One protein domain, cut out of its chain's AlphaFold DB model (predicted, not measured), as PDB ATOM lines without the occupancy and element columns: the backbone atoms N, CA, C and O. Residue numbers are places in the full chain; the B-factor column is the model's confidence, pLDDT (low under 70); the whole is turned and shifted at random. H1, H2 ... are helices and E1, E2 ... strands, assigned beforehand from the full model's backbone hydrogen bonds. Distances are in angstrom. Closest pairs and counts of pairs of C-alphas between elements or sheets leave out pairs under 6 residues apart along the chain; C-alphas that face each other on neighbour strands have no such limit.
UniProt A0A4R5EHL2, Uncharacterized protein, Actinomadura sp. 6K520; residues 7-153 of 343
ATOM      1  N   ARG A   7     150.372 416.528 405.438       93.75
ATOM      2  CA  ARG A   7     149.805 417.707 404.778       93.75
ATOM      3  C   ARG A   7     150.917 418.504 404.109       93.75
ATOM      4  O   ARG A   7     152.068 418.468 404.542       93.75
ATOM      5  N   GLU A   8     150.569 419.197 403.033       92.88
ATOM      6  CA  GLU A   8     151.464 420.175 402.424       92.88
ATOM      7  C   GLU A   8     151.616 421.394 403.348       92.88
ATOM      8  O   GLU A   8     150.647 421.871 403.942       92.88
ATOM      9  N   LEU A   9     152.848 421.879 403.463       93.88
ATOM     10  CA  LEU A   9     153.234 423.074 404.193       93.88
ATOM     11  C   LEU A   9     153.978 424.015 403.251       93.88
ATOM     12  O   LEU A   9     154.929 423.601 402.583       93.88
ATOM     13  N   GLY A  10     153.566 425.282 403.241       92.75
ATOM     14  CA  GLY A  10     154.367 426.371 402.700       92.75
ATOM     15  C   GLY A  10     155.427 426.798 403.712       92.75
ATOM     16  O   GLY A  10     155.134 426.921 404.897       92.75
ATOM     17  N   TYR A  11     156.654 427.045 403.273       91.94
ATOM     18  CA  TYR A  11     157.696 427.601 404.124       91.94
ATOM     19  C   TYR A  11     158.494 428.691 403.412       91.94
ATOM     20  O   TYR A  11     158.666 428.684 402.189       91.94
ATOM     21  N   LEU A  12     158.997 429.634 404.204       90.31
ATOM     22  CA  LEU A  12     159.857 430.723 403.758       90.31
ATOM     23  C   LEU A  12     161.167 430.686 404.531       90.31
ATOM     24  O   LEU A  12     161.164 430.557 405.751       90.31
ATOM     25  N   ARG A  13     162.287 430.844 403.824       89.00
ATOM     26  CA  ARG A  13     163.584 431.122 404.441       89.00
ATOM     27  C   ARG A  13     163.770 432.631 404.479       89.00
ATOM     28  O   ARG A  13     163.871 433.256 403.428       89.00
ATOM     29  N   THR A  14     163.828 433.216 405.667       81.81
ATOM     30  CA  THR A  14     163.985 434.665 405.818       81.81
ATOM     31  C   THR A  14     164.866 435.006 407.013       81.81
ATOM     32  O   THR A  14     164.853 434.320 408.031       81.81
ATOM     33  N   ASN A  15     165.650 436.069 406.876       72.38
ATOM     34  CA  ASN A  15     166.291 436.793 407.975       72.38
ATOM     35  C   ASN A  15     165.641 438.176 408.195       72.38
ATOM     36  O   ASN A  15     166.118 438.969 409.003       72.38
ATOM     37  N   ILE A  16     164.573 438.480 407.450       65.44
ATOM     38  CA  ILE A  16     163.798 439.717 407.529       65.44
ATOM     39  C   ILE A  16     162.620 439.488 408.481       65.44
ATOM     40  O   ILE A  16     161.905 438.489 408.368       65.44
ATOM     41  N   LEU A  17     162.422 440.435 409.401       64.00
ATOM     42  CA  LEU A  17     161.305 440.449 410.345       64.00
ATOM     43  C   LEU A  17     159.947 440.507 409.597       64.00
ATOM     44  O   LEU A  17     159.866 441.186 408.568       64.00
ATOM     45  N   PRO A  18     158.879 439.849 410.095       62.41
ATOM     46  CA  PRO A  18     157.538 439.942 409.513       62.41
ATOM     47  C   PRO A  18     157.049 441.395 409.376       62.41
ATOM     48  O   PRO A  18     157.428 442.275 410.156       62.41
ATOM     49  N   ALA A  19     156.172 441.656 408.404       55.12
ATOM     50  CA  ALA A  19     155.531 442.954 408.232       55.12
ATOM     51  C   ALA A  19     154.742 443.351 409.498       55.12
ATOM     52  O   ALA A  19     154.097 442.505 410.124       55.12
ATOM     53  N   PRO A  20     154.772 444.639 409.892       50.31
ATOM     54  CA  PRO A  20     155.117 445.812 409.078       50.31
ATOM     55  C   PRO A  20     156.608 446.205 409.070       50.31
ATOM     56  O   PRO A  20     156.950 447.277 408.582       50.31
ATOM     57  N   LEU A  21     157.524 445.359 409.556       51.25
ATOM     58  CA  LEU A  21     158.951 445.699 409.689       51.25
ATOM     59  C   LEU A  21     159.766 445.636 408.377       51.25
ATOM     60  O   LEU A  21     160.991 445.797 408.396       51.25
ATOM     61  N   GLY A  22     159.103 445.433 407.233       47.44
ATOM     62  CA  GLY A  22     159.723 445.312 405.910       47.44
ATOM     63  C   GLY A  22     160.545 446.538 405.500       47.44
ATOM     64  O   GLY A  22     160.112 447.676 405.664       47.44
ATOM     65  N   ILE A  23     161.755 446.281 404.979       42.62
ATOM     66  CA  ILE A  23     162.819 447.227 404.557       42.62
ATOM     67  C   ILE A  23     163.376 448.111 405.697       42.62
ATOM     68  O   ILE A  23     164.555 448.464 405.692       42.62
ATOM     69  N   ALA A  24     162.596 448.378 406.744       42.66
ATOM     70  CA  ALA A  24     163.007 449.136 407.918       42.66
ATOM     71  C   ALA A  24     163.666 448.290 409.023       42.66
ATOM     72  O   ALA A  24     164.079 448.869 410.021       42.66
ATOM     73  N   ALA A  25     163.824 446.966 408.881       43.12
ATOM     74  CA  ALA A  25     164.476 446.117 409.892       43.12
ATOM     75  C   ALA A  25     165.912 446.576 410.241       43.12
ATOM     76  O   ALA A  25     166.292 446.574 411.412       43.12
ATOM     77  N   HIS A  26     166.668 447.094 409.262       42.19
ATOM     78  CA  HIS A  26     167.982 447.716 409.492       42.19
ATOM     79  C   HIS A  26     167.920 449.021 410.313       42.19
ATOM     80  O   HIS A  26     168.912 449.404 410.924       42.19
ATOM     81  N   HIS A  27     166.763 449.686 410.355       45.72
ATOM     82  CA  HIS A  27     166.477 450.826 411.234       45.72
ATOM     83  C   HIS A  27     165.716 450.428 412.513       45.72
ATOM     84  O   HIS A  27     165.589 451.247 413.428       45.72
ATOM     85  N   PHE A  28     165.177 449.205 412.564       48.84
ATOM     86  CA  PHE A  28     164.387 448.693 413.677       48.84
ATOM     87  C   PHE A  28     165.280 448.227 414.816       48.84
ATOM     88  O   PHE A  28     164.972 448.506 415.965       48.84
ATOM     89  N   LEU A  29     166.429 447.621 414.521       53.44
ATOM     90  CA  LEU A  29     167.480 447.505 415.524       53.44
ATOM     91  C   LEU A  29     167.987 448.916 415.816       53.44
ATOM     92  O   LEU A  29     168.448 449.627 414.920       53.44
ATOM     93  N   SER A  30     167.847 449.364 417.064       51.25
ATOM     94  CA  SER A  30     168.481 450.620 417.444       51.25
ATOM     95  C   SER A  30     169.993 450.469 417.225       51.25
ATOM     96  O   SER A  30     170.548 449.390 417.434       51.25
ATOM     97  N   SER A  31     170.703 451.549 416.898       55.31
ATOM     98  CA  SER A  31     172.177 451.581 416.959       55.31
ATOM     99  C   SER A  31     172.739 451.298 418.368       55.31
ATOM    100  O   SER A  31     173.932 451.467 418.607       55.31
ATOM    101  N   HIS A  32     171.869 450.956 419.322       50.97
ATOM    102  CA  HIS A  32     172.127 450.754 420.736       50.97
ATOM    103  C   HIS A  32     171.759 449.340 421.209       50.97
ATOM    104  O   HIS A  32     172.070 449.012 422.350       50.97
ATOM    105  N   ALA A  33     171.170 448.489 420.357       60.19
ATOM    106  CA  ALA A  33     170.921 447.099 420.717       60.19
ATOM    107  C   ALA A  33     172.264 446.404 421.017       60.19
ATOM    108  O   ALA A  33     173.235 446.599 420.272       60.19
ATOM    109  N   PRO A  34     172.359 445.591 422.085       62.00
ATOM    110  CA  PRO A  34     173.560 444.812 422.335       62.00
ATOM    111  C   PRO A  34     173.831 443.914 421.123       62.00
ATOM    112  O   PRO A  34     172.908 443.309 420.575       62.00
ATOM    113  N   LYS A  35     175.100 443.825 420.696       69.75
ATOM    114  CA  LYS A  35     175.506 443.082 419.485       69.75
ATOM    115  C   LYS A  35     174.921 441.665 419.436       69.75
ATOM    116  O   LYS A  35     174.471 441.236 418.382       69.75
ATOM    117  N   SER A  36     174.829 440.993 420.584       74.44
ATOM    118  CA  SER A  36     174.251 439.652 420.715       74.44
ATOM    119  C   SER A  36     172.766 439.563 420.337       74.44
ATOM    120  O   SER A  36     172.356 438.580 419.726       74.44
ATOM    121  N   ALA A  37     171.954 440.578 420.651       71.56
ATOM    122  CA  ALA A  37     170.536 440.613 420.280       71.56
ATOM    123  C   ALA A  37     170.359 440.890 418.781       71.56
ATOM    124  O   ALA A  37     169.566 440.230 418.113       71.56
ATOM    125  N   ALA A  38     171.149 441.821 418.239       73.25
ATOM    126  CA  ALA A  38     171.164 442.116 416.808       73.25
ATOM    127  C   ALA A  38     171.585 440.889 415.979       73.25
ATOM    128  O   ALA A  38     170.915 440.538 415.009       73.25
ATOM    129  N   GLU A  39     172.649 440.196 416.392       78.75
ATOM    130  CA  GLU A  39     173.117 438.960 415.756       78.75
ATOM    131  C   GLU A  39     172.081 437.834 415.844       78.75
ATOM    132  O   GLU A  39     171.864 437.122 414.865       78.75
ATOM    133  N   PHE A  40     171.406 437.677 416.987       81.62
ATOM    134  CA  PHE A  40     170.358 436.668 417.160       81.62
ATOM    135  C   PHE A  40     169.154 436.902 416.234       81.62
ATOM    136  O   PHE A  40     168.638 435.961 415.618       81.62
ATOM    137  N   LEU A  41     168.714 438.155 416.113       79.19
ATOM    138  CA  LEU A  41     167.582 438.537 415.267       79.19
ATOM    139  C   LEU A  41     167.924 438.475 413.772       79.19
ATOM    140  O   LEU A  41     167.048 438.178 412.967       79.19
ATOM    141  N   ALA A  42     169.193 438.665 413.402       78.25
ATOM    142  CA  ALA A  42     169.663 438.571 412.019       78.25
ATOM    143  C   ALA A  42     169.811 437.128 411.488       78.25
ATOM    144  O   ALA A  42     170.130 436.939 410.311       78.25
ATOM    145  N   ARG A  43     169.608 436.098 412.324       82.94
ATOM    146  CA  ARG A  43     169.699 434.691 411.895       82.94
ATOM    147  C   ARG A  43     168.597 434.347 410.895       82.94
ATOM    148  O   ARG A  43     167.426 434.660 411.115       82.94
ATOM    149  N   TYR A  44     168.976 433.635 409.835       83.50
ATOM    150  CA  TYR A  44     168.013 433.013 408.932       83.50
ATOM    151  C   TYR A  44     167.169 431.991 409.686       83.50
ATOM    152  O   TYR A  44     167.698 431.181 410.444       83.50
ATOM    153  N   ARG A  45     165.864 432.019 409.430       88.69
ATOM    154  CA  ARG A  45     164.901 431.056 409.955       88.69
ATOM    155  C   ARG A  45     164.005 430.552 408.843       88.69
ATOM    156  O   ARG A  45     163.742 431.259 407.866       88.69
ATOM    157  N   TYR A  46     163.530 429.331 409.028       91.75
ATOM    158  CA  TYR A  46     162.423 428.797 408.259       91.75
ATOM    159  C   TYR A  46     161.128 429.113 408.993       91.75
ATOM    160  O   TYR A  46     161.013 428.836 410.185       91.75
ATOM    161  N   LEU A  47     160.183 429.724 408.286       91.88
ATOM    162  CA  LEU A  47     158.862 430.077 408.792       91.88
ATOM    163  C   LEU A  47     157.810 429.259 408.061       91.88
ATOM    164  O   LEU A  47     157.759 429.284 406.831       91.88
ATOM    165  N   ALA A  48     156.972 428.558 408.815       92.62
ATOM    166  CA  ALA A  48     155.814 427.856 408.282       92.62
ATOM    167  C   ALA A  48     154.708 428.865 407.957       92.62
ATOM    168  O   ALA A  48     154.290 429.628 408.828       92.62
ATOM    169  N   VAL A  49     154.228 428.874 406.717       90.75
ATOM    170  CA  VAL A  49     153.232 429.833 406.237       90.75
ATOM    171  C   VAL A  49     152.085 429.135 405.519       90.75
ATOM    172  O   VAL A  49     152.268 428.176 404.768       90.75
ATOM    173  N   ASP A  50     150.886 429.657 405.747       87.75
ATOM    174  CA  ASP A  50     149.720 429.413 404.909       87.75
ATOM    175  C   ASP A  50     149.496 430.598 403.954       87.75
ATOM    176  O   ASP A  50     150.237 431.583 403.961       87.75
ATOM    177  N   GLU A  51     148.455 430.510 403.131       81.62
ATOM    178  CA  GLU A  51     148.084 431.561 402.175       81.62
ATOM    179  C   GLU A  51     147.759 432.907 402.845       81.62
ATOM    180  O   GLU A  51     147.941 433.962 402.242       81.62
ATOM    181  N   LYS A  52     147.298 432.905 404.103       82.06
ATOM    182  CA  LYS A  52     146.994 434.143 404.837       82.06
ATOM    183  C   LYS A  52     148.273 434.797 405.350       82.06
ATOM    184  O   LYS A  52     148.406 436.013 405.281       82.06
ATOM    185  N   LEU A  53     149.212 433.989 405.837       80.44
ATOM    186  CA  LEU A  53     150.501 434.436 406.350       80.44
ATOM    187  C   LEU A  53     151.481 434.833 405.252       80.44
ATOM    188  O   LEU A  53     152.331 435.675 405.507       80.44
ATOM    189  N   SER A  54     151.397 434.269 404.045       74.19
ATOM    190  CA  SER A  54     152.365 434.579 402.984       74.19
ATOM    191  C   SER A  54     152.408 436.066 402.624       74.19
ATOM    192  O   SER A  54     153.469 436.573 402.283       74.19
ATOM    193  N   TRP A  55     151.284 436.777 402.760       75.00
ATOM    194  CA  TRP A  55     151.200 438.223 402.516       75.00
ATOM    195  C   TRP A  55     151.799 439.081 403.639       75.00
ATOM    196  O   TRP A  55     152.045 440.267 403.436       75.00
ATOM    197  N   GLU A  56     152.064 438.489 404.808       74.94
ATOM    198  CA  GLU A  56     152.698 439.155 405.956       74.94
ATOM    199  C   GLU A  56     154.216 439.245 405.825       74.94
ATOM    200  O   GLU A  56     154.883 439.960 406.570       74.94
ATOM    201  N   PHE A  57     154.789 438.523 404.872       70.00
ATOM    202  CA  PHE A  57     156.201 438.584 404.565       70.00
ATOM    203  C   PHE A  57     156.318 439.316 403.232       70.00
ATOM    204  O   PHE A  57     155.879 438.815 402.203       70.00
ATOM    205  N   HIS A  58     156.905 440.518 403.227       61.88
ATOM    206  CA  HIS A  58     157.204 441.278 402.000       61.88
ATOM    207  C   HIS A  58     158.324 440.618 401.169       61.88
ATOM    208  O   HIS A  58     159.221 441.279 400.651       61.88
ATOM    209  N   THR A  59     158.326 439.293 401.082       61.72
ATOM    210  CA  THR A  59     159.233 438.524 400.253       61.72
ATOM    211  C   THR A  59     158.600 438.422 398.874       61.72
ATOM    212  O   THR A  59     157.544 437.816 398.729       61.72
ATOM    213  N   GLY A  60     159.252 438.953 397.835       60.97
ATOM    214  CA  GLY A  60     158.854 438.725 396.433       60.97
ATOM    215  C   GLY A  60     159.020 437.267 395.969       60.97
ATOM    216  O   GLY A  60     159.087 437.003 394.774       60.97
ATOM    217  N   VAL A  61     159.146 436.327 396.907       66.88
ATOM    218  CA  VAL A  61     159.433 434.913 396.696       66.88
ATOM    219  C   VAL A  61     158.232 434.122 397.193       66.88
ATOM    220  O   VAL A  61     157.837 434.248 398.351       66.88
ATOM    221  N   ALA A  62     157.652 433.308 396.312       79.38
ATOM    222  CA  ALA A  62     156.566 432.413 396.681       79.38
ATOM    223  C   ALA A  62     157.045 431.382 397.726       79.38
ATOM    224  O   ALA A  62     158.179 430.899 397.625       79.38
ATOM    225  N   PRO A  63     156.202 431.001 398.705       85.56
ATOM    226  CA  PRO A  63     156.547 429.962 399.665       85.56
ATOM    227  C   PRO A  63     156.931 428.654 398.974       85.56
ATOM    228  O   PRO A  63     156.232 428.173 398.080       85.56
ATOM    229  N   SER A  64     158.035 428.058 399.418       90.06
ATOM    230  CA  SER A  64     158.406 426.705 399.006       90.06
ATOM    231  C   SER A  64     157.480 425.695 399.666       90.06
ATOM    232  O   SER A  64     156.967 425.936 400.753       90.06
ATOM    233  N   LYS A  65     157.250 424.558 399.010       92.19
ATOM    234  CA  LYS A  65     156.311 423.539 399.483       92.19
ATOM    235  C   LYS A  65     157.039 422.263 399.892       92.19
ATOM    236  O   LYS A  65     157.969 421.820 399.207       92.19
ATOM    237  N   MET A  66     156.593 421.674 400.996       93.69
ATOM    238  CA  MET A  66     157.015 420.349 401.454       93.69
ATOM    239  C   MET A  66     155.862 419.599 402.123       93.69
ATOM    240  O   MET A  66     154.847 420.200 402.473       93.69
ATOM    241  N   ARG A  67     156.002 418.284 402.307       93.12
ATOM    242  CA  ARG A  67     155.040 417.474 403.068       93.12
ATOM    243  C   ARG A  67     155.570 417.198 404.466       93.12
ATOM    244  O   ARG A  67     156.713 416.787 404.619       93.12
ATOM    245  N   ALA A  68     154.710 417.357 405.464       92.81
ATOM    246  CA  ALA A  68     155.025 417.082 406.861       92.81
ATOM    247  C   ALA A  68     153.805 416.476 407.583       92.81
ATOM    248  O   ALA A  68     152.692 416.522 407.045       92.81
ATOM    249  N   PRO A  69     153.968 415.876 408.776       93.69
ATOM    250  CA  PRO A  69     152.841 415.405 409.580       93.69
ATOM    251  C   PRO A  69     151.870 416.549 409.899       93.69
ATOM    252  O   PRO A  69     152.296 417.622 410.314       93.69
ATOM    253  N   ALA A  70     150.562 416.339 409.727       92.44
ATOM    254  CA  ALA A  70     149.567 417.411 409.843       92.44
ATOM    255  C   ALA A  70     149.615 418.142 411.200       92.44
ATOM    256  O   ALA A  70     149.503 419.365 411.230       92.44
ATOM    257  N   ALA A  71     149.855 417.406 412.289       90.06
ATOM    258  CA  ALA A  71     149.993 417.971 413.631       90.06
ATOM    259  C   ALA A  71     151.188 418.936 413.751       90.06
ATOM    260  O   ALA A  71     151.062 419.995 414.367       90.06
ATOM    261  N   ASP A  72     152.321 418.607 413.124       94.38
ATOM    262  CA  ASP A  72     153.494 419.482 413.101       94.38
ATOM    263  C   ASP A  72     153.233 420.721 412.242       94.38
ATOM    264  O   ASP A  72     153.580 421.829 412.642       94.38
ATOM    265  N   VAL A  73     152.548 420.556 411.102       93.56
ATOM    266  CA  VAL A  73     152.172 421.679 410.230       93.56
ATOM    267  C   VAL A  73     151.296 422.689 410.975       93.56
ATOM    268  O   VAL A  73     151.575 423.884 410.909       93.56
ATOM    269  N   ASP A  74     150.245 422.239 411.665       92.94
ATOM    270  CA  ASP A  74     149.363 423.134 412.428       92.94
ATOM    271  C   ASP A  74     150.129 423.864 413.538       92.94
ATOM    272  O   ASP A  74     150.017 425.085 413.658       92.94
ATOM    273  N   ARG A  75     150.968 423.140 414.290       95.44
ATOM    274  CA  ARG A  75     151.818 423.721 415.337       95.44
ATOM    275  C   ARG A  75     152.749 424.798 414.781       95.44
ATOM    276  O   ARG A  75     152.826 425.884 415.345       95.44
ATOM    277  N   TRP A  76     153.453 424.515 413.687       96.44
ATOM    278  CA  TRP A  76     154.415 425.455 413.113       96.44
ATOM    279  C   TRP A  76     153.737 426.687 412.508       96.44
ATOM    280  O   TRP A  76     154.234 427.798 412.678       96.44
ATOM    281  N   ILE A  77     152.587 426.525 411.843       94.00
ATOM    282  CA  ILE A  77     151.801 427.666 411.347       94.00
ATOM    283  C   ILE A  77     151.355 428.548 412.519       94.00
ATOM    284  O   ILE A  77     151.467 429.770 412.440       94.00
ATOM    285  N   GLU A  78     150.879 427.949 413.611       94.94
ATOM    286  CA  GLU A  78     150.435 428.702 414.786       94.94
ATOM    287  C   GLU A  78     151.590 429.431 415.489       94.94
ATOM    288  O   GLU A  78     151.434 430.587 415.894       94.94
ATOM    289  N   ALA A  79     152.777 428.817 415.541       95.50
ATOM    290  CA  ALA A  79     153.997 429.471 416.011       95.50
ATOM    291  C   ALA A  79     154.315 430.720 415.170       95.50
ATOM    292  O   ALA A  79     154.545 431.803 415.715       95.50
ATOM    293  N   THR A  80     154.249 430.610 413.836       93.75
ATOM    294  CA  THR A  80     154.460 431.755 412.937       93.75
ATOM    295  C   THR A  80     153.402 432.841 413.137       93.75
ATOM    296  O   THR A  80     153.749 434.022 413.186       93.75
ATOM    297  N   ARG A  81     152.117 432.481 413.287       93.00
ATOM    298  CA  ARG A  81     151.041 433.457 413.561       93.00
ATOM    299  C   ARG A  81     151.291 434.215 414.857       93.00
ATOM    300  O   ARG A  81     151.195 435.442 414.870       93.00
ATOM    301  N   THR A  82     151.645 433.494 415.915       93.94
ATOM    302  CA  THR A  82     151.946 434.071 417.229       93.94
ATOM    303  C   THR A  82     153.119 435.044 417.139       93.94
ATOM    304  O   THR A  82     153.025 436.169 417.634       93.94
ATOM    305  N   LEU A  83     154.186 434.664 416.429       92.19
ATOM    306  CA  LEU A  83     155.328 435.540 416.175       92.19
ATOM    307  C   LEU A  83     154.913 436.809 415.417       92.19
ATOM    308  O   LEU A  83     155.254 437.908 415.846       92.19
ATOM    309  N   VAL A  84     154.160 436.684 414.319       90.06
ATOM    310  CA  VAL A  84     153.711 437.833 413.508       90.06
ATOM    311  C   VAL A  84     152.859 438.797 414.335       90.06
ATOM    312  O   VAL A  84     153.080 440.009 414.288       90.06
ATOM    313  N   LEU A  85     151.911 438.282 415.124       90.38
ATOM    314  CA  LEU A  85     151.095 439.103 416.021       90.38
ATOM    315  C   LEU A  85     151.963 439.830 417.050       90.38
ATOM    316  O   LEU A  85     151.818 441.040 417.224       90.38
ATOM    317  N   ARG A  86     152.921 439.132 417.669       91.25
ATOM    318  CA  ARG A  86     153.789 439.747 418.675       91.25
ATOM    319  C   ARG A  86     154.705 440.815 418.081       91.25
ATOM    320  O   ARG A  86     154.872 441.884 418.663       91.25
ATOM    321  N   VAL A  87     155.254 440.566 416.895       87.81
ATOM    322  CA  VAL A  87     156.066 441.538 416.147       87.81
ATOM    323  C   VAL A  87     155.252 442.794 415.817       87.81
ATOM    324  O   VAL A  87     155.751 443.909 415.978       87.81
ATOM    325  N   ARG A  88     153.984 442.640 415.415       85.19
ATOM    326  CA  ARG A  88     153.067 443.764 415.168       85.19
ATOM    327  C   ARG A  88     152.808 444.592 416.422       85.19
ATOM    328  O   ARG A  88     152.869 445.817 416.354       85.19
ATOM    329  N   GLU A  89     152.546 443.949 417.557       89.00
ATOM    330  CA  GLU A  89     152.359 444.633 418.843       89.00
ATOM    331  C   GLU A  89     153.593 445.461 419.223       89.00
ATOM    332  O   GLU A  89     153.474 446.656 419.500       89.00
ATOM    333  N   ILE A  90     154.781 444.851 419.143       88.44
ATOM    334  CA  ILE A  90     156.063 445.506 419.436       88.44
ATOM    335  C   ILE A  90     156.301 446.688 418.485       88.44
ATOM    336  O   ILE A  90     156.718 447.763 418.922       88.44
ATOM    337  N   SER A  91     156.007 446.527 417.190       83.56
ATOM    338  CA  SER A  91     156.123 447.608 416.204       83.56
ATOM    339  C   SER A  91     155.203 448.781 416.535       83.56
ATOM    340  O   SER A  91     155.655 449.926 416.563       83.56
ATOM    341  N   ASN A  92     153.933 448.508 416.842       84.62
ATOM    342  CA  ASN A  92     152.951 449.536 417.186       84.62
ATOM    343  C   ASN A  92     153.355 450.305 418.452       84.62
ATOM    344  O   ASN A  92     153.214 451.531 418.512       84.62
ATOM    345  N   GLU A  93     153.891 449.612 419.461       87.75
ATOM    346  CA  GLU A  93     154.383 450.257 420.678       87.75
ATOM    347  C   GLU A  93     155.628 451.115 420.409       87.75
ATOM    348  O   GLU A  93     155.728 452.243 420.910       87.75
ATOM    349  N   ARG A  94     156.546 450.638 419.558       84.88
ATOM    350  CA  ARG A  94     157.728 451.402 419.141       84.88
ATOM    351  C   ARG A  94     157.346 452.664 418.372       84.88
ATOM    352  O   ARG A  94     157.895 453.734 418.648       84.88
ATOM    353  N   ASP A  95     156.385 452.575 417.458       80.88
ATOM    354  CA  ASP A  95     155.876 453.726 416.711       80.88
ATOM    355  C   ASP A  95     155.176 454.727 417.634       80.88
ATOM    356  O   ASP A  95     155.443 455.931 417.566       80.88
ATOM    357  N   ALA A  96     154.367 454.252 418.585       81.56
ATOM    358  CA  ALA A  96     153.774 455.107 419.609       81.56
ATOM    359  C   ALA A  96     154.851 455.826 420.447       81.56
ATOM    360  O   ALA A  96     154.738 457.031 420.701       81.56
ATOM    361  N   ALA A  97     155.924 455.129 420.840       81.81
ATOM    362  CA  ALA A  97     157.058 455.719 421.551       81.81
ATOM    363  C   ALA A  97     157.810 456.750 420.688       81.81
ATOM    364  O   ALA A  97     158.151 457.838 421.164       81.81
ATOM    365  N   ARG A  98     158.003 456.466 419.396       79.81
ATOM    366  CA  ARG A  98     158.620 457.386 418.431       79.81
ATOM    367  C   ARG A  98     157.785 458.653 418.243       79.81
ATOM    368  O   ARG A  98     158.341 459.753 418.241       79.81
ATOM    369  N   HIS A  99     156.463 458.533 418.150       75.94
ATOM    370  CA  HIS A  99     155.557 459.681 418.081       75.94
ATOM    371  C   HIS A  99     155.582 460.525 419.363       75.94
ATOM    372  O   HIS A  99     155.514 461.752 419.288       75.94
ATOM    373  N   ARG A 100     155.751 459.900 420.537       75.38
ATOM    374  CA  ARG A 100     155.964 460.625 421.805       75.38
ATOM    375  C   ARG A 100     157.305 461.368 421.833       75.38
ATOM    376  O   ARG A 100     157.376 462.441 422.431       75.38
ATOM    377  N   ARG A 101     158.341 460.844 421.168       74.38
ATOM    378  CA  ARG A 101     159.667 461.479 421.048       74.38
ATOM    379  C   ARG A 101     159.677 462.696 420.115       74.38
ATOM    380  O   ARG A 101     160.356 463.676 420.413       74.38
ATOM    381  N   TYR A 102     158.929 462.667 419.009       66.81
ATOM    382  CA  TYR A 102     158.960 463.717 417.982       66.81
ATOM    383  C   TYR A 102     157.619 464.456 417.831       66.81
ATOM    384  O   TYR A 102     156.763 464.058 417.046       66.81
ATOM    385  N   SER A 103     157.468 465.616 418.484       61.94
ATOM    386  CA  SER A 103     156.297 466.506 418.303       61.94
ATOM    387  C   SER A 103     156.392 467.449 417.092       61.94
ATOM    388  O   SER A 103     155.465 468.210 416.827       61.94
ATOM    389  N   ARG A 104     157.503 467.410 416.340       57.25
ATOM    390  CA  ARG A 104     157.821 468.316 415.214       57.25
ATOM    391  C   ARG A 104     156.737 468.377 414.131       57.25
ATOM    392  O   ARG A 104     156.614 469.405 413.479       57.25
ATOM    393  N   PHE A 105     155.991 467.294 413.938       53.91
ATOM    394  CA  PHE A 105     154.938 467.184 412.922       53.91
ATOM    395  C   PHE A 105     153.529 467.415 413.486       53.91
ATOM    396  O   PHE A 105     152.543 467.251 412.776       53.91
ATOM    397  N   ALA A 106     153.419 467.779 414.765       62.56
ATOM    398  CA  ALA A 106     152.149 468.081 415.403       62.56
ATOM    399  C   ALA A 106     151.833 469.588 415.303       62.56
ATOM    400  O   ALA A 106     152.757 470.408 415.294       62.56
ATOM    401  N   PRO A 107     150.544 469.979 415.287       72.06
ATOM    402  CA  PRO A 107     150.138 471.379 415.373       72.06
ATOM    403  C   PRO A 107     150.809 472.109 416.548       72.06
ATOM    404  O   PRO A 107     151.078 471.501 417.588       72.06
ATOM    405  N   ILE A 108     151.030 473.421 416.410       73.81
ATOM    406  CA  ILE A 108     151.775 474.259 417.374       73.81
ATOM    407  C   ILE A 108     151.289 474.061 418.822       73.81
ATOM    408  O   ILE A 108     152.105 473.946 419.735       73.81
ATOM    409  N   TRP A 109     149.977 473.921 419.037       71.50
ATOM    410  CA  TRP A 109     149.396 473.689 420.363       71.50
ATOM    411  C   TRP A 109     149.802 472.340 420.985       71.50
ATOM    412  O   TRP A 109     150.083 472.276 422.179       71.50
ATOM    413  N   ARG A 110     149.929 471.260 420.197       70.31
ATOM    414  CA  ARG A 110     150.441 469.960 420.680       70.31
ATOM    415  C   ARG A 110     151.928 470.018 420.986       70.31
ATOM    416  O   ARG A 110     152.381 469.364 421.919       70.31
ATOM    417  N   ARG A 111     152.686 470.808 420.224       70.19
ATOM    418  CA  ARG A 111     154.108 471.054 420.486       70.19
ATOM    419  C   ARG A 111     154.305 471.833 421.788       70.19
ATOM    420  O   ARG A 111     155.172 471.466 422.574       70.19
ATOM    421  N   ALA A 112     153.465 472.834 422.051       69.31
ATOM    422  CA  ALA A 112     153.434 473.552 423.324       69.31
ATOM    423  C   ALA A 112     153.061 472.626 424.496       69.31
ATOM    424  O   ALA A 112     153.797 472.567 425.478       69.31
ATOM    425  N   LEU A 113     152.003 471.815 424.362       72.38
ATOM    426  CA  LEU A 113     151.636 470.805 425.366       72.38
ATOM    427  C   LEU A 113     152.748 469.778 425.602       72.38
ATOM    428  O   LEU A 113     152.968 469.360 426.734       72.38
ATOM    429  N   TRP A 114     153.470 469.377 424.555       72.25
ATOM    430  CA  TRP A 114     154.604 468.466 424.672       72.25
ATOM    431  C   TRP A 114     155.757 469.082 425.470       72.25
ATOM    432  O   TRP A 114     156.338 468.392 426.306       72.25
ATOM    433  N   MET A 115     156.053 470.373 425.261       69.19
ATOM    434  CA  MET A 115     157.060 471.104 426.043       69.19
ATOM    435  C   MET A 115     156.644 471.242 427.514       69.19
ATOM    436  O   MET A 115     157.470 471.036 428.395       69.19
ATOM    437  N   ILE A 116     155.360 471.507 427.783       71.31
ATOM    438  CA  ILE A 116     154.811 471.597 429.148       71.31
ATOM    439  C   ILE A 116     154.842 470.230 429.851       71.31
ATOM    440  O   ILE A 116     155.191 470.139 431.025       71.31
ATOM    441  N   ARG A 117     154.497 469.150 429.140       69.62
ATOM    442  CA  ARG A 117     154.407 467.790 429.696       69.62
ATOM    443  C   ARG A 117     155.770 467.119 429.898       69.62
ATOM    444  O   ARG A 117     155.851 466.158 430.656       69.62
ATOM    445  N   ASN A 118     156.828 467.618 429.256       69.50
ATOM    446  CA  ASN A 118     158.195 467.097 429.372       69.50
ATOM    447  C   ASN A 118     159.173 468.184 429.867       69.50
ATOM    448  O   ASN A 118     160.111 468.543 429.147       69.50
ATOM    449  N   PRO A 119     159.010 468.693 431.106       58.94
ATOM    450  CA  PRO A 119     159.823 469.793 431.637       58.94
ATOM    451  C   PRO A 119     161.304 469.417 431.817       58.94
ATOM    452  O   PRO A 119     162.162 470.283 431.930       58.94
ATOM    453  N   GLY A 120     161.621 468.119 431.805       67.25
ATOM    454  CA  GLY A 120     162.984 467.592 431.870       67.25
ATOM    455  C   GLY A 120     163.811 467.727 430.586       67.25
ATOM    456  O   GLY A 120     164.956 467.284 430.567       67.25
ATOM    457  N   GLY A 121     163.249 468.317 429.527       71.06
ATOM    458  CA  GLY A 121     163.956 468.613 428.285       71.06
ATOM    459  C   GLY A 121     164.158 467.409 427.357       71.06
ATOM    460  O   GLY A 121     163.730 466.286 427.622       71.06
ATOM    461  N   ARG A 122     164.826 467.664 426.225       73.81
ATOM    462  CA  ARG A 122     165.033 466.693 425.135       73.81
ATOM    463  C   ARG A 122     165.808 465.446 425.581       73.81
ATOM    464  O   ARG A 122     165.494 464.360 425.110       73.81
ATOM    465  N   THR A 123     166.772 465.593 426.490       79.06
ATOM    466  CA  THR A 123     167.620 464.491 426.974       79.06
ATOM    467  C   THR A 123     166.820 463.435 427.734       79.06
ATOM    468  O   THR A 123     166.941 462.259 427.422       79.06
ATOM    469  N   LYS A 124     165.912 463.827 428.642       80.88
ATOM    470  CA  LYS A 124     165.087 462.849 429.379       80.88
ATOM    471  C   LYS A 124     164.092 462.113 428.481       80.88
ATOM    472  O   LYS A 124     163.826 460.936 428.696       80.88
ATOM    473  N   VAL A 125     163.547 462.786 427.461       80.56
ATOM    474  CA  VAL A 125     162.676 462.133 426.464       80.56
ATOM    475  C   VAL A 125     163.470 461.142 425.612       80.56
ATOM    476  O   VAL A 125     162.961 460.077 425.271       80.56
ATOM    477  N   GLU A 126     164.716 461.477 425.282       81.88
ATOM    478  CA  GLU A 126     165.632 460.586 424.574       81.88
ATOM    479  C   GLU A 126     165.983 459.347 425.408       81.88
ATOM    480  O   GLU A 126     165.890 458.234 424.902       81.88
ATOM    481  N   GLU A 127     166.331 459.525 426.684       84.56
ATOM    482  CA  GLU A 127     166.616 458.431 427.621       84.56
ATOM    483  C   GLU A 127     165.395 457.528 427.826       84.56
ATOM    484  O   GLU A 127     165.510 456.309 427.720       84.56
ATOM    485  N   ALA A 128     164.210 458.112 428.030       82.81
ATOM    486  CA  ALA A 128     162.968 457.353 428.153       82.81
ATOM    487  C   ALA A 128     162.637 456.575 426.870       82.81
ATOM    488  O   ALA A 128     162.202 455.427 426.936       82.81
ATOM    489  N   TYR A 129     162.866 457.171 425.697       84.75
ATOM    490  CA  TYR A 129     162.696 456.477 424.422       84.75
ATOM    491  C   TYR A 129     163.686 455.317 424.265       84.75
ATOM    492  O   TYR A 129     163.275 454.236 423.858       84.75
ATOM    493  N   ARG A 130     164.964 455.514 424.615       85.06
ATOM    494  CA  ARG A 130     165.981 454.450 424.574       85.06
ATOM    495  C   ARG A 130     165.618 453.289 425.492       85.06
ATOM    496  O   ARG A 130     165.597 452.161 425.025       85.06
ATOM    497  N   ALA A 131     165.216 453.570 426.731       87.00
ATOM    498  CA  ALA A 131     164.773 452.536 427.668       87.00
ATOM    499  C   ALA A 131     163.571 451.732 427.132       87.00
ATOM    500  O   ALA A 131     163.509 450.516 427.303       87.00
ATOM    501  N   VAL A 132     162.628 452.394 426.445       86.88
ATOM    502  CA  VAL A 132     161.523 451.704 425.763       86.88
ATOM    503  C   VAL A 132     162.041 450.837 424.615       86.88
ATOM    504  O   VAL A 132     161.614 449.692 424.506       86.88
ATOM    505  N   CYS A 133     162.959 451.340 423.785       84.19
ATOM    506  CA  CYS A 133     163.563 450.553 422.710       84.19
ATOM    507  C   CYS A 133     164.298 449.315 423.233       84.19
ATOM    508  O   CYS A 133     164.053 448.235 422.712       84.19
ATOM    509  N   ASP A 134     165.123 449.441 424.274       85.75
ATOM    510  CA  ASP A 134     165.896 448.319 424.826       85.75
ATOM    511  C   ASP A 134     164.981 447.214 425.380       85.75
ATOM    512  O   ASP A 134     165.209 446.019 425.161       85.75
ATOM    513  N   ARG A 135     163.891 447.609 426.053       89.88
ATOM    514  CA  ARG A 135     162.859 446.673 426.517       89.88
ATOM    515  C   ARG A 135     162.172 445.973 425.342       89.88
ATOM    516  O   ARG A 135     162.048 444.754 425.364       89.88
ATOM    517  N   LEU A 136     161.757 446.721 424.318       88.62
ATOM    518  CA  LEU A 136     161.079 446.164 423.141       88.62
ATOM    519  C   LEU A 136     161.991 445.239 422.321       88.62
ATOM    520  O   LEU A 136     161.529 444.208 421.841       88.62
ATOM    521  N   ASP A 137     163.278 445.568 422.195       84.88
ATOM    522  CA  ASP A 137     164.269 444.709 421.539       84.88
ATOM    523  C   ASP A 137     164.437 443.390 422.327       84.88
ATOM    524  O   ASP A 137     164.511 442.315 421.730       84.88
ATOM    525  N   SER A 138     164.403 443.442 423.663       87.06
ATOM    526  CA  SER A 138     164.428 442.243 424.519       87.06
ATOM    527  C   SER A 138     163.156 441.397 424.379       87.06
ATOM    528  O   SER A 138     163.234 440.176 424.259       87.06
ATOM    529  N   GLU A 139     161.979 442.025 424.340       90.75
ATOM    530  CA  GLU A 139     160.706 441.333 424.094       90.75
ATOM    531  C   GLU A 139     160.657 440.680 422.710       90.75
ATOM    532  O   GLU A 139     160.096 439.595 422.558       90.75
ATOM    533  N   LEU A 140     161.275 441.310 421.707       88.69
ATOM    534  CA  LEU A 140     161.398 440.744 420.370       88.69
ATOM    535  C   LEU A 140     162.275 439.487 420.386       88.69
ATOM    536  O   LEU A 140     161.893 438.473 419.811       88.69
ATOM    537  N   VAL A 141     163.417 439.522 421.081       89.50
ATOM    538  CA  VAL A 141     164.276 438.339 421.261       89.50
ATOM    539  C   VAL A 141     163.502 437.196 421.919       89.50
ATOM    540  O   VAL A 141     163.549 436.077 421.412       89.50
ATOM    541  N   LEU A 142     162.744 437.474 422.984       92.12
ATOM    542  CA  LEU A 142     161.914 436.468 423.659       92.12
ATOM    543  C   LEU A 142     160.834 435.891 422.734       92.12
ATOM    544  O   LEU A 142     160.600 434.686 422.745       92.12
ATOM    545  N   ALA A 143     160.203 436.722 421.898       92.50
ATOM    546  CA  ALA A 143     159.217 436.260 420.923       92.50
ATOM    547  C   ALA A 143     159.831 435.288 419.901       92.50
ATOM    548  O   ALA A 143     159.227 434.268 419.576       92.50
ATOM    549  N   TYR A 144     161.048 435.573 419.430       90.50
ATOM    550  CA  TYR A 144     161.779 434.677 418.533       90.50
ATOM    551  C   TYR A 144     162.258 433.397 419.224       90.50
ATOM    552  O   TYR A 144     162.231 432.345 418.600       90.50
ATOM    553  N   GLN A 145     162.650 433.451 420.498       93.25
ATOM    554  CA  GLN A 145     162.982 432.245 421.268       93.25
ATOM    555  C   GLN A 145     161.760 431.338 421.445       93.25
ATOM    556  O   GLN A 145     161.840 430.147 421.166       93.25
ATOM    557  N   ALA A 146     160.610 431.911 421.813       94.56
ATOM    558  CA  ALA A 146     159.357 431.167 421.913       94.56
ATOM    559  C   ALA A 146     158.941 430.562 420.561       94.56
ATOM    560  O   ALA A 146     158.454 429.433 420.510       94.56
ATOM    561  N   TYR A 147     159.166 431.290 419.462       94.12
ATOM    562  CA  TYR A 147     158.988 430.747 418.119       94.12
ATOM    563  C   TYR A 147     159.920 429.558 417.863       94.12
ATOM    564  O   TYR A 147     159.437 428.506 417.463       94.12
ATOM    565  N   ASP A 148     161.225 429.704 418.112       92.62
ATOM    566  CA  ASP A 148     162.224 428.657 417.860       92.62
ATOM    567  C   ASP A 148     161.888 427.369 418.657       92.62
ATOM    568  O   ASP A 148     162.019 426.262 418.136       92.62
ATOM    569  N   GLU A 149     161.363 427.499 419.882       95.06
ATOM    570  CA  GLU A 149     160.882 426.373 420.698       95.06
ATOM    571  C   GLU A 149     159.627 425.698 420.118       95.06
ATOM    572  O   GLU A 149     159.558 424.470 420.022       95.06
ATOM    573  N   GLN A 150     158.623 426.478 419.707       93.44
ATOM    574  CA  GLN A 150     157.373 425.944 419.145       93.44
ATOM    575  C   GLN A 150     157.554 425.381 417.727       93.44
ATOM    576  O   GLN A 150     156.853 424.446 417.328       93.44
ATOM    577  N   ALA A 151     158.499 425.943 416.973       93.44
ATOM    578  CA  ALA A 151     158.865 425.554 415.619       93.44
ATOM    579  C   ALA A 151     159.958 424.474 415.564       93.44
ATOM    580  O   ALA A 151     160.440 424.149 414.477       93.44
ATOM    581  N   ALA A 152     160.333 423.888 416.705       93.06
ATOM    582  CA  ALA A 152     161.347 422.840 416.775       93.06
ATOM    583  C   ALA A 152     161.078 421.705 415.765       93.06
ATOM    584  O   ALA A 152     159.933 421.271 415.574       93.06
ATOM    585  N   GLY A 153     162.137 421.235 415.100       92.31
ATOM    586  CA  GLY A 153     162.072 420.206 414.059       92.31
ATOM    587  C   GLY A 153     161.775 420.726 412.647       92.31
ATOM    588  O   GLY A 153     161.950 419.980 411.684       92.31
TER     589      GLY A 153
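What this domain is: This is residues 7 to 153 of the 343 residues of an uncharacterized protein of Actinomadura sp. 6K520 (UniProt A0A4R5EHL2). What shape appears first? Two long helices, H3 and H5, lie side by side running opposite ways, with a small twisted sheet of three strands packed on H3 near one end and short H4 set crosswise at the other. H2 packs on H5 partway along, and residues 116 to 121 stick out. What makes it up? The printed part has 147 residues, with five named helices and three strands in the order E1 H1 H2 E2 E3 H3 H4 H5: mostly helix, the sheet E2 E1 E3 antiparallel. How big is it? It is loose, with a radius of gyration of the C-alphas of 18.5 A and spans of 60 by 31 by 23 A.

Where its parts are: What comes first? E1, residues 7 to 14, begins at C-alpha 7 (149.805, 417.707, 404.778). H1 is residues 25 to 28, H2 35 to 41, E2 45 to 49 and E3 64 to 69. What follows? H3, residues 70 to 101, is 46.6 A long. H4 is residues 108 to 117; H5, residues 121 to 150, is 44.1 A long and ends at C-alpha 150 (157.373, 425.944, 419.145).

How they stand to each other: How do strands pair? Inner strand E1 is antiparallel to E3, N 9 and O 66 being 2.8 A apart, and to E2, N 47 and O 12 being 2.8 A apart, both within hydrogen-bond range. What is on the sheet? H3 is on it at a height of 9.7 A over the sheet, with Ala 48 of E2 and Ile 77 its closest C-alphas to E2, 5.1 A; H5 only grazes it. How do helices stand? H3 and H5 touch at a shallow tilt of 1 degrees, closest C-alphas Ala 79 and Tyr 147, 5.6 A. H2 touches H5, closest C-alphas Ala 37 and Val 141, 6.7 A; H4 is close to H5 but not clearly touching, closest C-alphas Met 115 and Gly 121, 7.7 A; H1 touches no helix. Are O i to N i+4 pairs within range? Every one is in H2, H3 and H4, and 25 of 26 in H5; H1 is too short.

The domain as a whole: How far does it reach? The two C-alphas farthest apart, of Arg 67 and Ile 116, are 60.1 A apart; the printed part has no cut, and the link E2 to E3 is long. Where is confidence low? The model's pLDDT is under 70 in 35 residues, among them 16 to 35.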